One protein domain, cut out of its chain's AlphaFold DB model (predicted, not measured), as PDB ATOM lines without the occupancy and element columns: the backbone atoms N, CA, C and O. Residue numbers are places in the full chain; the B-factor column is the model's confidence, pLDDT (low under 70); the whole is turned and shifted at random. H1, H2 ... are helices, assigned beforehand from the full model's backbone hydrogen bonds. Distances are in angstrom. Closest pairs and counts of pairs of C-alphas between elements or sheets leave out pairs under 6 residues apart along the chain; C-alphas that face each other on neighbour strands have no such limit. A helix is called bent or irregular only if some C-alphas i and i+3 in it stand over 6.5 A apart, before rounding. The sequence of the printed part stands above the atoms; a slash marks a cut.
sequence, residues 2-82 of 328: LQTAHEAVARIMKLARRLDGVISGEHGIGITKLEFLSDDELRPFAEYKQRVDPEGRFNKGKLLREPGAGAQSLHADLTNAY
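Overview. This is residues 2 to 82 of the 328 residues of an uncharacterized protein of Brugia timori (UniProt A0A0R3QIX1). Two longer helices, H1 and H3, run crosswise along two sides of a loose, open frame, with the short helix H2 between them and a long stretch without a named helix, residues 53 to 82, folding back from the end of H3 over the remaining side. No helix touches another, and the frame is joined by the chain that links them. The printed part has 81 residues, with three named helices in the order H1, H2, H3 and no named strand. The class is all helix, though under half of the printed residues, 35 of 81, are in named elements. The whole is only just loose, close to compact, with a radius of gyration of the C-alphas of 14.1 A and spans of 38 by 29 by 21 A.

Arrangement. From the first printed residue, H1 takes residues 2 to 18. After a short link of 10 residues comes H2, residues 29 to 32, which is apart from H1, with no C-alpha of the one within 8 A of the other. A short link of 6 residues follows, and then H3, residues 39 to 52, which is apart from H2 by the same test. H1 and H3 are apart as well. In the backbone of H1, every O i to N i+4 pair is within hydrogen-bond range. In H3, 8 of 10 such pairs are within range, while H2 is too short for such a pair and its one O i to N i+3 pair is within range.

Along the chain. H1 begins at C-alpha 2, at (136.382, 185.361, 136.873), and ends at C-alpha 18, at (134.521, 165.361, 150.873), 24.5 A from first to last C-alpha. H2 runs from Ile 29 to Thr 32, with 5.6 A between its first and last C-alphas. H3 runs from Asp 39 to Val 52, where C-alpha 52 stands at (159.349, 182.060, 167.574), and measures 19.6 A. H3 is irregular, but only just: C-alphas 41 and 44 are 7.0 A apart.

Size, cuts and confidence. The two C-alphas farthest apart are those of Thr 4 and Arg 51, 40.5 A. The C-alphas of Leu 2 and Tyr 82, first and last of the printed part, are 14.6 A apart. The printed part has no cut, and neither link between named helices is long. The C-alphas of residues 53 to 82 lie 5 to 20 A from the mean of the C-alphas. The mean pLDDT of the printed part is 79.8, and the model's confidence is low, under 70, in 15 residues: residue 2, residues 27 to 28, residues 66 to 74 and residues 80 to 82.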
ATOM      1  N   LEU A   2     135.619 185.553 135.620       66.94
ATOM      2  CA  LEU A   2     136.382 185.361 136.873       66.94
ATOM      3  C   LEU A   2     135.524 184.934 138.079       66.94
ATOM      4  O   LEU A   2     135.927 184.041 138.814       66.94
ATOM      5  N   GLN A   3     134.320 185.491 138.249       72.81
ATOM      6  CA  GLN A   3     133.389 185.057 139.305       72.81
ATOM      7  C   GLN A   3     133.006 183.579 139.160       72.81
ATOM      8  O   GLN A   3     133.132 182.811 140.106       72.81
ATOM      9  N   THR A   4     132.656 183.155 137.945       80.25
ATOM     10  CA  THR A   4     132.373 181.749 137.625       80.25
ATOM     11  C   THR A   4     133.569 180.844 137.932       80.25
ATOM     12  O   THR A   4     133.397 179.738 138.437       80.25
ATOM     13  N   ALA A   5     134.795 181.313 137.669       80.19
ATOM     14  CA  ALA A   5     136.006 180.585 138.038       80.19
ATOM     15  C   ALA A   5     136.167 180.473 139.565       80.19
ATOM     16  O   ALA A   5     136.484 179.391 140.051       80.19
ATOM     17  N   HIS A   6     135.901 181.538 140.332       80.25
ATOM     18  CA  HIS A   6     135.930 181.492 141.800       80.25
ATOM     19  C   HIS A   6     134.889 180.517 142.367       80.25
ATOM     20  O   HIS A   6     135.218 179.690 143.216       80.25
ATOM     21  N   GLU A   7     133.659 180.546 141.854       87.50
ATOM     22  CA  GLU A   7     132.594 179.612 142.242       87.50
ATOM     23  C   GLU A   7     132.970 178.156 141.930       87.50
ATOM     24  O   GLU A   7     132.803 177.265 142.770       87.50
ATOM     25  N   ALA A   8     133.531 177.910 140.741       91.69
ATOM     26  CA  ALA A   8     134.006 176.590 140.342       91.69
ATOM     27  C   ALA A   8     135.138 176.094 141.254       91.69
ATOM     28  O   ALA A   8     135.086 174.959 141.730       91.69
ATOM     29  N   VAL A   9     136.123 176.949 141.558       88.56
ATOM     30  CA  VAL A   9     137.214 176.631 142.490       88.56
ATOM     31  C   VAL A   9     136.652 176.284 143.867       88.56
ATOM     32  O   VAL A   9     136.985 175.224 144.393       88.56
ATOM     33  N   ALA A  10     135.751 177.095 144.425       89.56
ATOM     34  CA  ALA A  10     135.148 176.826 145.730       89.56
ATOM     35  C   ALA A  10     134.405 175.479 145.760       89.56
ATOM     36  O   ALA A  10     134.526 174.710 146.720       89.56
ATOM     37  N   ARG A  11     133.672 175.145 144.689       93.88
ATOM     38  CA  ARG A  11     132.992 173.849 144.549       93.88
ATOM     39  C   ARG A  11     133.983 172.683 144.491       93.88
ATOM     40  O   ARG A  11     133.748 171.667 145.147       93.88
ATOM     41  N   ILE A  12     135.076 172.823 143.740       93.31
ATOM     42  CA  ILE A  12     136.123 171.798 143.614       93.31
ATOM     43  C   ILE A  12     136.846 171.593 144.950       93.31
ATOM     44  O   ILE A  12     137.030 170.451 145.358       93.31
ATOM     45  N   MET A  13     137.187 172.664 145.672       92.75
ATOM     46  CA  MET A  13     137.845 172.570 146.983       92.75
ATOM     47  C   MET A  13     136.966 171.845 148.008       92.75
ATOM     48  O   MET A  13     137.434 170.943 148.702       92.75
ATOM     49  N   LYS A  14     135.663 172.160 148.047       92.00
ATOM     50  CA  LYS A  14     134.689 171.436 148.884       92.00
ATOM     51  C   LYS A  14     134.560 169.966 148.485       92.00
ATOM     52  O   LYS A  14     134.407 169.106 149.348       92.00
ATOM     53  N   LEU A  15     134.587 169.655 147.187       94.44
ATOM     54  CA  LEU A  15     134.554 168.271 146.714       94.44
ATOM     55  C   LEU A  15     135.817 167.505 147.120       94.44
ATOM     56  O   LEU A  15     135.684 166.406 147.640       94.44
ATOM     57  N   ALA A  16     137.001 168.095 146.948       94.38
ATOM     58  CA  ALA A  16     138.266 167.483 147.345       94.38
ATOM     59  C   ALA A  16     138.254 167.090 148.828       94.38
ATOM     60  O   ALA A  16     138.597 165.963 149.155       94.38
ATOM     61  N   ARG A  17     137.752 167.967 149.710       90.44
ATOM     62  CA  ARG A  17     137.591 167.665 151.143       90.44
ATOM     63  C   ARG A  17     136.627 166.523 151.429       90.44
ATOM     64  O   ARG A  17     136.916 165.699 152.280       90.44
ATOM     65  N   ARG A  18     135.494 166.460 150.720       93.44
ATOM     66  CA  ARG A  18     134.521 165.361 150.873       93.44
ATOM     67  C   ARG A  18     135.067 164.001 150.439       93.44
ATOM     68  O   ARG A  18     134.483 162.991 150.799       93.44
ATOM     69  N   LEU A  19     136.126 163.991 149.637       95.62
ATOM     70  CA  LEU A  19     136.813 162.789 149.173       95.62
ATOM     71  C   LEU A  19     138.110 162.536 149.963       95.62
ATOM     72  O   LEU A  19     139.015 161.897 149.437       95.62
ATOM     73  N   ASP A  20     138.233 163.101 151.171       91.25
ATOM     74  CA  ASP A  20     139.421 163.017 152.035       91.25
ATOM     75  C   ASP A  20     140.728 163.503 151.369       91.25
ATOM     76  O   ASP A  20     141.839 163.119 151.734       91.25
ATOM     77  N   GLY A  21     140.608 164.388 150.375       89.75
ATOM     78  CA  GLY A  21     141.727 165.012 149.681       89.75
ATOM     79  C   GLY A  21     142.336 166.194 150.445       89.75
ATOM     80  O   GLY A  21     141.675 166.884 151.225       89.75
ATOM     81  N   VAL A  22     143.610 166.478 150.159       87.62
ATOM     82  CA  VAL A  22     144.374 167.569 150.787       87.62
ATOM     83  C   VAL A  22     144.385 168.812 149.902       87.62
ATOM     84  O   VAL A  22     144.720 168.761 148.717       87.62
ATOM     85  N   ILE A  23     144.080 169.966 150.494       88.62
ATOM     86  CA  ILE A  23     144.182 171.259 149.813       88.62
ATOM     87  C   ILE A  23     145.619 171.773 149.933       88.62
ATOM     88  O   ILE A  23     146.019 172.314 150.958       88.62
ATOM     89  N   SER A  24     146.401 171.615 148.863       83.62
ATOM     90  CA  SER A  24     147.790 172.096 148.788       83.62
ATOM     91  C   SER A  24     147.903 173.425 148.040       83.62
ATOM     92  O   SER A  24     147.212 173.636 147.043       83.62
ATOM     93  N   GLY A  25     148.800 174.318 148.469       75.81
ATOM     94  CA  GLY A  25     149.110 175.581 147.795       75.81
ATOM     95  C   GLY A  25     150.613 175.811 147.645       75.81
ATOM     96  O   GLY A  25     151.284 176.156 148.613       75.81
ATOM     97  N   GLU A  26     151.133 175.700 146.422       71.62
ATOM     98  CA  GLU A  26     152.547 175.950 146.110       71.62
ATOM     99  C   GLU A  26     152.769 177.295 145.402       71.62
ATOM    100  O   GLU A  26     151.850 177.932 144.893       71.62
ATOM    101  N   HIS A  27     154.019 177.761 145.382       67.56
ATOM    102  CA  HIS A  27     154.448 178.934 144.602       67.56
ATOM    103  C   HIS A  27     153.682 180.241 144.869       67.56
ATOM    104  O   HIS A  27     153.669 181.132 144.027       67.56
ATOM    105  N   GLY A  28     153.108 180.399 146.065       64.44
ATOM    106  CA  GLY A  28     152.435 181.632 146.477       64.44
ATOM    107  C   GLY A  28     150.922 181.656 146.251       64.44
ATOM    108  O   GLY A  28     150.300 182.639 146.642       64.44
ATOM    109  N   ILE A  29     150.313 180.580 145.732       74.31
ATOM    110  CA  ILE A  29     148.842 180.456 145.643       74.31
ATOM    111  C   ILE A  29     148.193 180.074 146.981       74.31
ATOM    112  O   ILE A  29     146.979 179.987 147.072       74.31
ATOM    113  N   GLY A  30     148.976 179.836 148.041       78.69
ATOM    114  CA  GLY A  30     148.434 179.471 149.357       78.69
ATOM    115  C   GLY A  30     147.424 180.487 149.905       78.69
ATOM    116  O   GLY A  30     146.471 180.099 150.568       78.69
ATOM    117  N   ILE A  31     147.570 181.770 149.552       77.38
ATOM    118  CA  ILE A  31     146.627 182.828 149.944       77.38
ATOM    119  C   ILE A  31     145.216 182.616 149.371       77.38
ATOM    120  O   ILE A  31     144.244 182.932 150.041       77.38
ATOM    121  N   THR A  32     145.088 182.012 148.180       78.88
ATOM    122  CA  THR A  32     143.783 181.703 147.562       78.88
ATOM    123  C   THR A  32     143.160 180.422 148.113       78.88
ATOM    124  O   THR A  32     142.057 180.058 147.724       78.88
ATOM    125  N   LYS A  33     143.893 179.673 148.945       85.25
ATOM    126  CA  LYS A  33     143.471 178.363 149.455       85.25
ATOM    127  C   LYS A  33     143.281 178.336 150.965       85.25
ATOM    128  O   LYS A  33     142.675 177.398 151.476       85.25
ATOM    129  N   LEU A  34     143.770 179.362 151.665       84.56
ATOM    130  CA  LEU A  34     143.707 179.474 153.119       84.56
ATOM    131  C   LEU A  34     142.268 179.395 153.643       84.56
ATOM    132  O   LEU A  34     142.045 178.813 154.699       84.56
ATOM    133  N   GLU A  35     141.291 179.926 152.905       84.06
ATOM    134  CA  GLU A  35     139.866 179.872 153.269       84.06
ATOM    135  C   GLU A  35     139.304 178.440 153.347       84.06
ATOM    136  O   GLU A  35     138.340 178.197 154.064       84.06
ATOM    137  N   PHE A  36     139.932 177.472 152.671       87.44
ATOM    138  CA  PHE A  36     139.486 176.075 152.641       87.44
ATOM    139  C   PHE A  36     140.264 175.158 153.605       87.44
ATOM    140  O   PHE A  36     140.034 173.943 153.639       87.44
ATOM    141  N   LEU A  37     141.217 175.704 154.366       87.62
ATOM    142  CA  LEU A  37     141.887 174.984 155.452       87.62
ATOM    143  C   LEU A  37     141.010 174.969 156.714       87.62
ATOM    144  O   LEU A  37     140.184 175.850 156.921       87.62
ATOM    145  N   SER A  38     141.139 173.955 157.554       87.81
ATOM    146  CA  SER A  38     140.517 173.940 158.883       87.81
ATOM    147  C   SER A  38     141.397 174.679 159.893       87.81
ATOM    148  O   SER A  38     142.599 174.845 159.679       87.81
ATOM    149  N   ASP A  39     140.812 175.121 161.005       85.75
ATOM    150  CA  ASP A  39     141.594 175.729 162.088       85.75
ATOM    151  C   ASP A  39     142.555 174.716 162.729       85.75
ATOM    152  O   ASP A  39     143.680 175.074 163.073       85.75
ATOM    153  N   ASP A  40     142.172 173.436 162.796       88.00
ATOM    154  CA  ASP A  40     143.033 172.357 163.297       88.00
ATOM    155  C   ASP A  40     144.301 172.168 162.450       88.00
ATOM    156  O   ASP A  40     145.375 171.931 163.002       88.00
ATOM    157  N   GLU A  41     144.206 172.315 161.123       88.19
ATOM    158  CA  GLU A  41     145.366 172.260 160.221       88.19
ATOM    159  C   GLU A  41     146.289 173.478 160.382       88.19
ATOM    160  O   GLU A  41     147.502 173.369 160.190       88.19
ATOM    161  N   LEU A  42     145.736 174.642 160.734       86.56
ATOM    162  CA  LEU A  42     146.494 175.883 160.909       86.56
ATOM    163  C   LEU A  42     147.095 176.029 162.314       86.56
ATOM    164  O   LEU A  42     148.134 176.680 162.461       86.56
ATOM    165  N   ARG A  43     146.486 175.410 163.334       88.81
ATOM    166  CA  ARG A  43     146.881 175.526 164.747       88.81
ATOM    167  C   ARG A  43     148.373 175.251 164.994       88.81
ATOM    168  O   ARG A  43     149.012 176.125 165.581       88.81
ATOM    169  N   PRO A  44     148.985 174.150 164.509       91.69
ATOM    170  CA  PRO A  44     150.401 173.878 164.773       91.69
ATOM    171  C   PRO A  44     151.332 174.980 164.252       91.69
ATOM    172  O   PRO A  44     152.330 175.324 164.889       91.69
ATOM    173  N   PHE A  45     151.006 175.565 163.094       88.75
ATOM    174  CA  PHE A  45     151.779 176.669 162.529       88.75
ATOM    175  C   PHE A  45     151.582 177.964 163.325       88.75
ATOM    176  O   PHE A  45     152.555 178.682 163.563       88.75
ATOM    177  N   ALA A  46     150.349 178.256 163.748       86.69
ATOM    178  CA  ALA A  46     150.040 179.423 164.568       86.69
ATOM    179  C   ALA A  46     150.781 179.384 165.913       86.69
ATOM    180  O   ALA A  46     151.476 180.344 166.251       86.69
ATOM    181  N   GLU A  47     150.730 178.253 166.621       90.44
ATOM    182  CA  GLU A  47     151.442 178.031 167.886       90.44
ATOM    183  C   GLU A  47     152.961 178.142 167.709       90.44
ATOM    184  O   GLU A  47     153.650 178.824 168.474       90.44
ATOM    185  N   TYR A  48     153.499 177.522 166.652       92.06
ATOM    186  CA  TYR A  48     154.915 177.636 166.323       92.06
ATOM    187  C   TYR A  48     155.321 179.094 166.091       92.06
ATOM    188  O   TYR A  48     156.314 179.551 166.660       92.06
ATOM    189  N   LYS A  49     154.551 179.830 165.278       87.62
ATOM    190  CA  LYS A  49     154.827 181.231 164.950       87.62
ATOM    191  C   LYS A  49     154.753 182.119 166.187       87.62
ATOM    192  O   LYS A  49     155.643 182.939 166.367       87.62
ATOM    193  N   GLN A  50     153.774 181.916 167.064       86.81
ATOM    194  CA  GLN A  50     153.669 182.658 168.319       86.81
ATOM    195  C   GLN A  50     154.880 182.426 169.235       86.81
ATOM    196  O   GLN A  50     155.351 183.357 169.882       86.81
ATOM    197  N   ARG A  51     155.431 181.206 169.255       92.75
ATOM    198  CA  ARG A  51     156.626 180.882 170.048       92.75
ATOM    199  C   ARG A  51     157.902 181.539 169.514       92.75
ATOM    200  O   ARG A  51     158.736 181.960 170.308       92.75
ATOM    201  N   VAL A  52     158.092 181.578 168.192       93.06
ATOM    202  CA  VAL A  52     159.349 182.060 167.574       93.06
ATOM    203  C   VAL A  52     159.316 183.529 167.151       93.06
ATOM    204  O   VAL A  52     160.364 184.149 167.003       93.06
ATOM    205  N   ASP A  53     158.124 184.081 166.941       88.88
ATOM    206  CA  ASP A  53     157.875 185.463 166.536       88.88
ATOM    207  C   ASP A  53     156.686 186.035 167.331       88.88
ATOM    208  O   ASP A  53     155.637 186.342 166.758       88.88
ATOM    209  N   PRO A  54     156.822 186.166 168.667       85.75
ATOM    210  CA  PRO A  54     155.734 186.606 169.545       85.75
ATOM    211  C   PRO A  54     155.246 188.025 169.228       85.75
ATOM    212  O   PRO A  54     154.082 188.349 169.438       85.75
ATOM    213  N   GLU A  55     156.121 188.867 168.677       83.88
ATOM    214  CA  GLU A  55     155.784 190.224 168.234       83.88
ATOM    215  C   GLU A  55     155.236 190.276 166.793       83.88
ATOM    216  O   GLU A  55     154.924 191.352 166.269       83.88
ATOM    217  N   GLY A  56     155.151 189.127 166.114       78.88
ATOM    218  CA  GLY A  56     154.636 189.007 164.755       78.88
ATOM    219  C   GLY A  56     155.415 189.831 163.728       78.88
ATOM    220  O   GLY A  56     154.817 190.349 162.790       78.88
ATOM    221  N   ARG A  57     156.725 190.032 163.894       82.62
ATOM    222  CA  ARG A  57     157.554 190.861 163.002       82.62
ATOM    223  C   ARG A  57     157.699 190.251 161.605       82.62
ATOM    224  O   ARG A  57     157.863 190.994 160.635       82.62
ATOM    225  N   PHE A  58     157.608 188.931 161.470       81.56
ATOM    226  CA  PHE A  58     157.820 188.210 160.219       81.56
ATOM    227  C   PHE A  58     156.501 187.796 159.549       81.56
ATOM    228  O   PHE A  58     155.639 187.130 160.123       81.56
ATOM    229  N   ASN A  59     156.369 188.131 158.257       77.25
ATOM    230  CA  ASN A  59     155.227 187.745 157.417       77.25
ATOM    231  C   ASN A  59     153.860 188.104 158.047       77.25
ATOM    232  O   ASN A  59     152.986 187.241 158.171       77.25
ATOM    233  N   LYS A  60     153.687 189.366 158.471       77.56
ATOM    234  CA  LYS A  60     152.397 189.908 158.943       77.56
ATOM    235  C   LYS A  60     151.311 189.726 157.878       77.56
ATOM    236  O   LYS A  60     151.582 189.933 156.696       77.56
ATOM    237  N   GLY A  61     150.114 189.318 158.301       73.75
ATOM    238  CA  GLY A  61     148.970 189.107 157.405       73.75
ATOM    239  C   GLY A  61     149.151 187.977 156.392       73.75
ATOM    240  O   GLY A  61     148.581 188.021 155.310       73.75
ATOM    241  N   LYS A  62     149.990 186.975 156.688       77.56
ATOM    242  CA  LYS A  62     150.145 185.777 155.850       77.56
ATOM    243  C   LYS A  62     149.955 184.513 156.668       77.56
ATOM    244  O   LYS A  62     150.539 184.399 157.745       77.56
ATOM    245  N   LEU A  63     149.225 183.554 156.092       77.94
ATOM    246  CA  LEU A  63     149.009 182.189 156.601       77.94
ATOM    247  C   LEU A  63     148.316 182.088 157.974       77.94
ATOM    248  O   LEU A  63     148.096 180.981 158.446       77.94
ATOM    249  N   LEU A  64     147.963 183.212 158.601       79.19
ATOM    250  CA  LEU A  64     147.205 183.279 159.846       79.19
ATOM    251  C   LEU A  64     145.921 184.063 159.598       79.19
ATOM    252  O   LEU A  64     145.978 185.143 159.016       79.19
ATOM    253  N   ARG A  65     144.790 183.521 160.048       73.44
ATOM    254  CA  ARG A  65     143.484 184.193 159.979       73.44
ATOM    255  C   ARG A  65     143.388 185.346 160.969       73.44
ATOM    256  O   ARG A  65     142.791 186.370 160.655       73.44
ATOM    257  N   GLU A  66     144.029 185.180 162.121       65.62
ATOM    258  CA  GLU A  66     144.022 186.168 163.188       65.62
ATOM    259  C   GLU A  66     144.832 187.415 162.800       65.62
ATOM    260  O   GLU A  66     146.024 187.314 162.467       65.62
ATOM    261  N   PRO A  67     144.216 188.605 162.851       54.78
ATOM    262  CA  PRO A  67     144.932 189.847 162.673       54.78
ATOM    263  C   PRO A  67     145.869 190.073 163.862       54.78
ATOM    264  O   PRO A  67     145.460 190.020 165.018       54.78
ATOM    265  N   GLY A  68     147.145 190.352 163.591       52.81
ATOM    266  CA  GLY A  68     148.048 190.826 164.640       52.81
ATOM    267  C   GLY A  68     147.438 192.055 165.325       52.81
ATOM    268  O   GLY A  68     146.952 192.950 164.637       52.81
ATOM    269  N   ALA A  69     147.440 192.077 166.660       44.88
ATOM    270  CA  ALA A  69     146.817 193.123 167.467       44.88
ATOM    271  C   ALA A  69     147.315 194.528 167.062       44.88
ATOM    272  O   ALA A  69     148.454 194.905 167.339       44.88
ATOM    273  N   GLY A  70     146.467 195.297 166.374       49.59
ATOM    274  CA  GLY A  70     146.744 196.674 165.962       49.59
ATOM    275  C   GLY A  70     145.782 197.176 164.882       49.59
ATOM    276  O   GLY A  70     145.284 196.399 164.074       49.59
ATOM    277  N   ALA A  71     145.551 198.492 164.839       46.50
ATOM    278  CA  ALA A  71     144.588 199.186 163.967       46.50
ATOM    279  C   ALA A  71     144.874 199.116 162.440       46.50
ATOM    280  O   ALA A  71     144.233 199.806 161.655       46.50
ATOM    281  N   GLN A  72     145.834 198.293 162.009       53.94
ATOM    282  CA  GLN A  72     146.165 198.006 160.606       53.94
ATOM    283  C   GLN A  72     146.230 196.487 160.392       53.94
ATOM    284  O   GLN A  72     147.264 195.926 160.019       53.94
ATOM    285  N   SER A  73     145.136 195.797 160.696       59.50
ATOM    286  CA  SER A  73     145.023 194.352 160.532       59.50
ATOM    287  C   SER A  73     145.100 193.956 159.052       59.50
ATOM    288  O   SER A  73     144.133 194.079 158.306       59.50
ATOM    289  N   LEU A  74     146.261 193.471 158.611       65.81
ATOM    290  CA  LEU A  74     146.410 192.838 157.300       65.81
ATOM    291  C   LEU A  74     145.732 191.463 157.325       65.81
ATOM    292  O   LEU A  74     146.189 190.563 158.031       65.81
ATOM    293  N   HIS A  75     144.674 191.303 156.536       70.19
ATOM    294  CA  HIS A  75     144.006 190.020 156.331       70.19
ATOM    295  C   HIS A  75     144.879 189.076 155.491       70.19
ATOM    296  O   HIS A  75     145.518 189.506 154.528       70.19
ATOM    297  N   ALA A  76     144.898 187.789 155.848       75.31
ATOM    298  CA  ALA A  76     145.593 186.739 155.095       75.31
ATOM    299  C   ALA A  76     144.733 186.130 153.974       75.31
ATOM    300  O   ALA A  76     144.863 184.951 153.653       75.31
ATOM    301  N   ASP A  77     143.856 186.937 153.392       74.19
ATOM    302  CA  ASP A  77     142.948 186.582 152.311       74.19
ATOM    303  C   ASP A  77     143.256 187.418 151.053       74.19
ATOM    304  O   ASP A  77     144.294 188.079 150.940       74.19
ATOM    305  N   LEU A  78     142.355 187.376 150.075       73.31
ATOM    306  CA  LEU A  78     142.491 188.141 148.839       73.31
ATOM    307  C   LEU A  78     142.032 189.602 148.955       73.31
ATOM    308  O   LEU A  78     142.140 190.325 147.969       73.31
ATOM    309  N   THR A  79     141.596 190.075 150.128       72.62
ATOM    310  CA  THR A  79     141.072 191.441 150.316       72.62
ATOM    311  C   THR A  79     142.098 192.506 149.924       72.62
ATOM    312  O   THR A  79     141.759 193.506 149.301       72.62
ATOM    313  N   ASN A  80     143.378 192.261 150.218       66.38
ATOM    314  CA  ASN A  80     144.485 193.156 149.862       66.38
ATOM    315  C   ASN A  80     145.258 192.694 148.610       66.38
ATOM    316  O   ASN A  80     146.342 193.208 148.314       66.38
ATOM    317  N   ALA A  81     144.766 191.678 147.897       66.06
ATOM    318  CA  ALA A  81     145.466 191.115 146.752       66.06
ATOM    319  C   ALA A  81     145.239 191.972 145.503       66.06
ATOM    320  O   ALA A  81     144.244 191.837 144.799       66.06
ATOM    321  N   TYR A  82     146.221 192.812 145.183       61.88
ATOM    322  CA  TYR A  82     146.256 193.514 143.907       61.88
ATOM    323  C   TYR A  82     146.910 192.651 142.816       61.88
ATOM    324  O   TYR A  82     148.108 192.312 142.874       61.88
TER     325      TYR A  82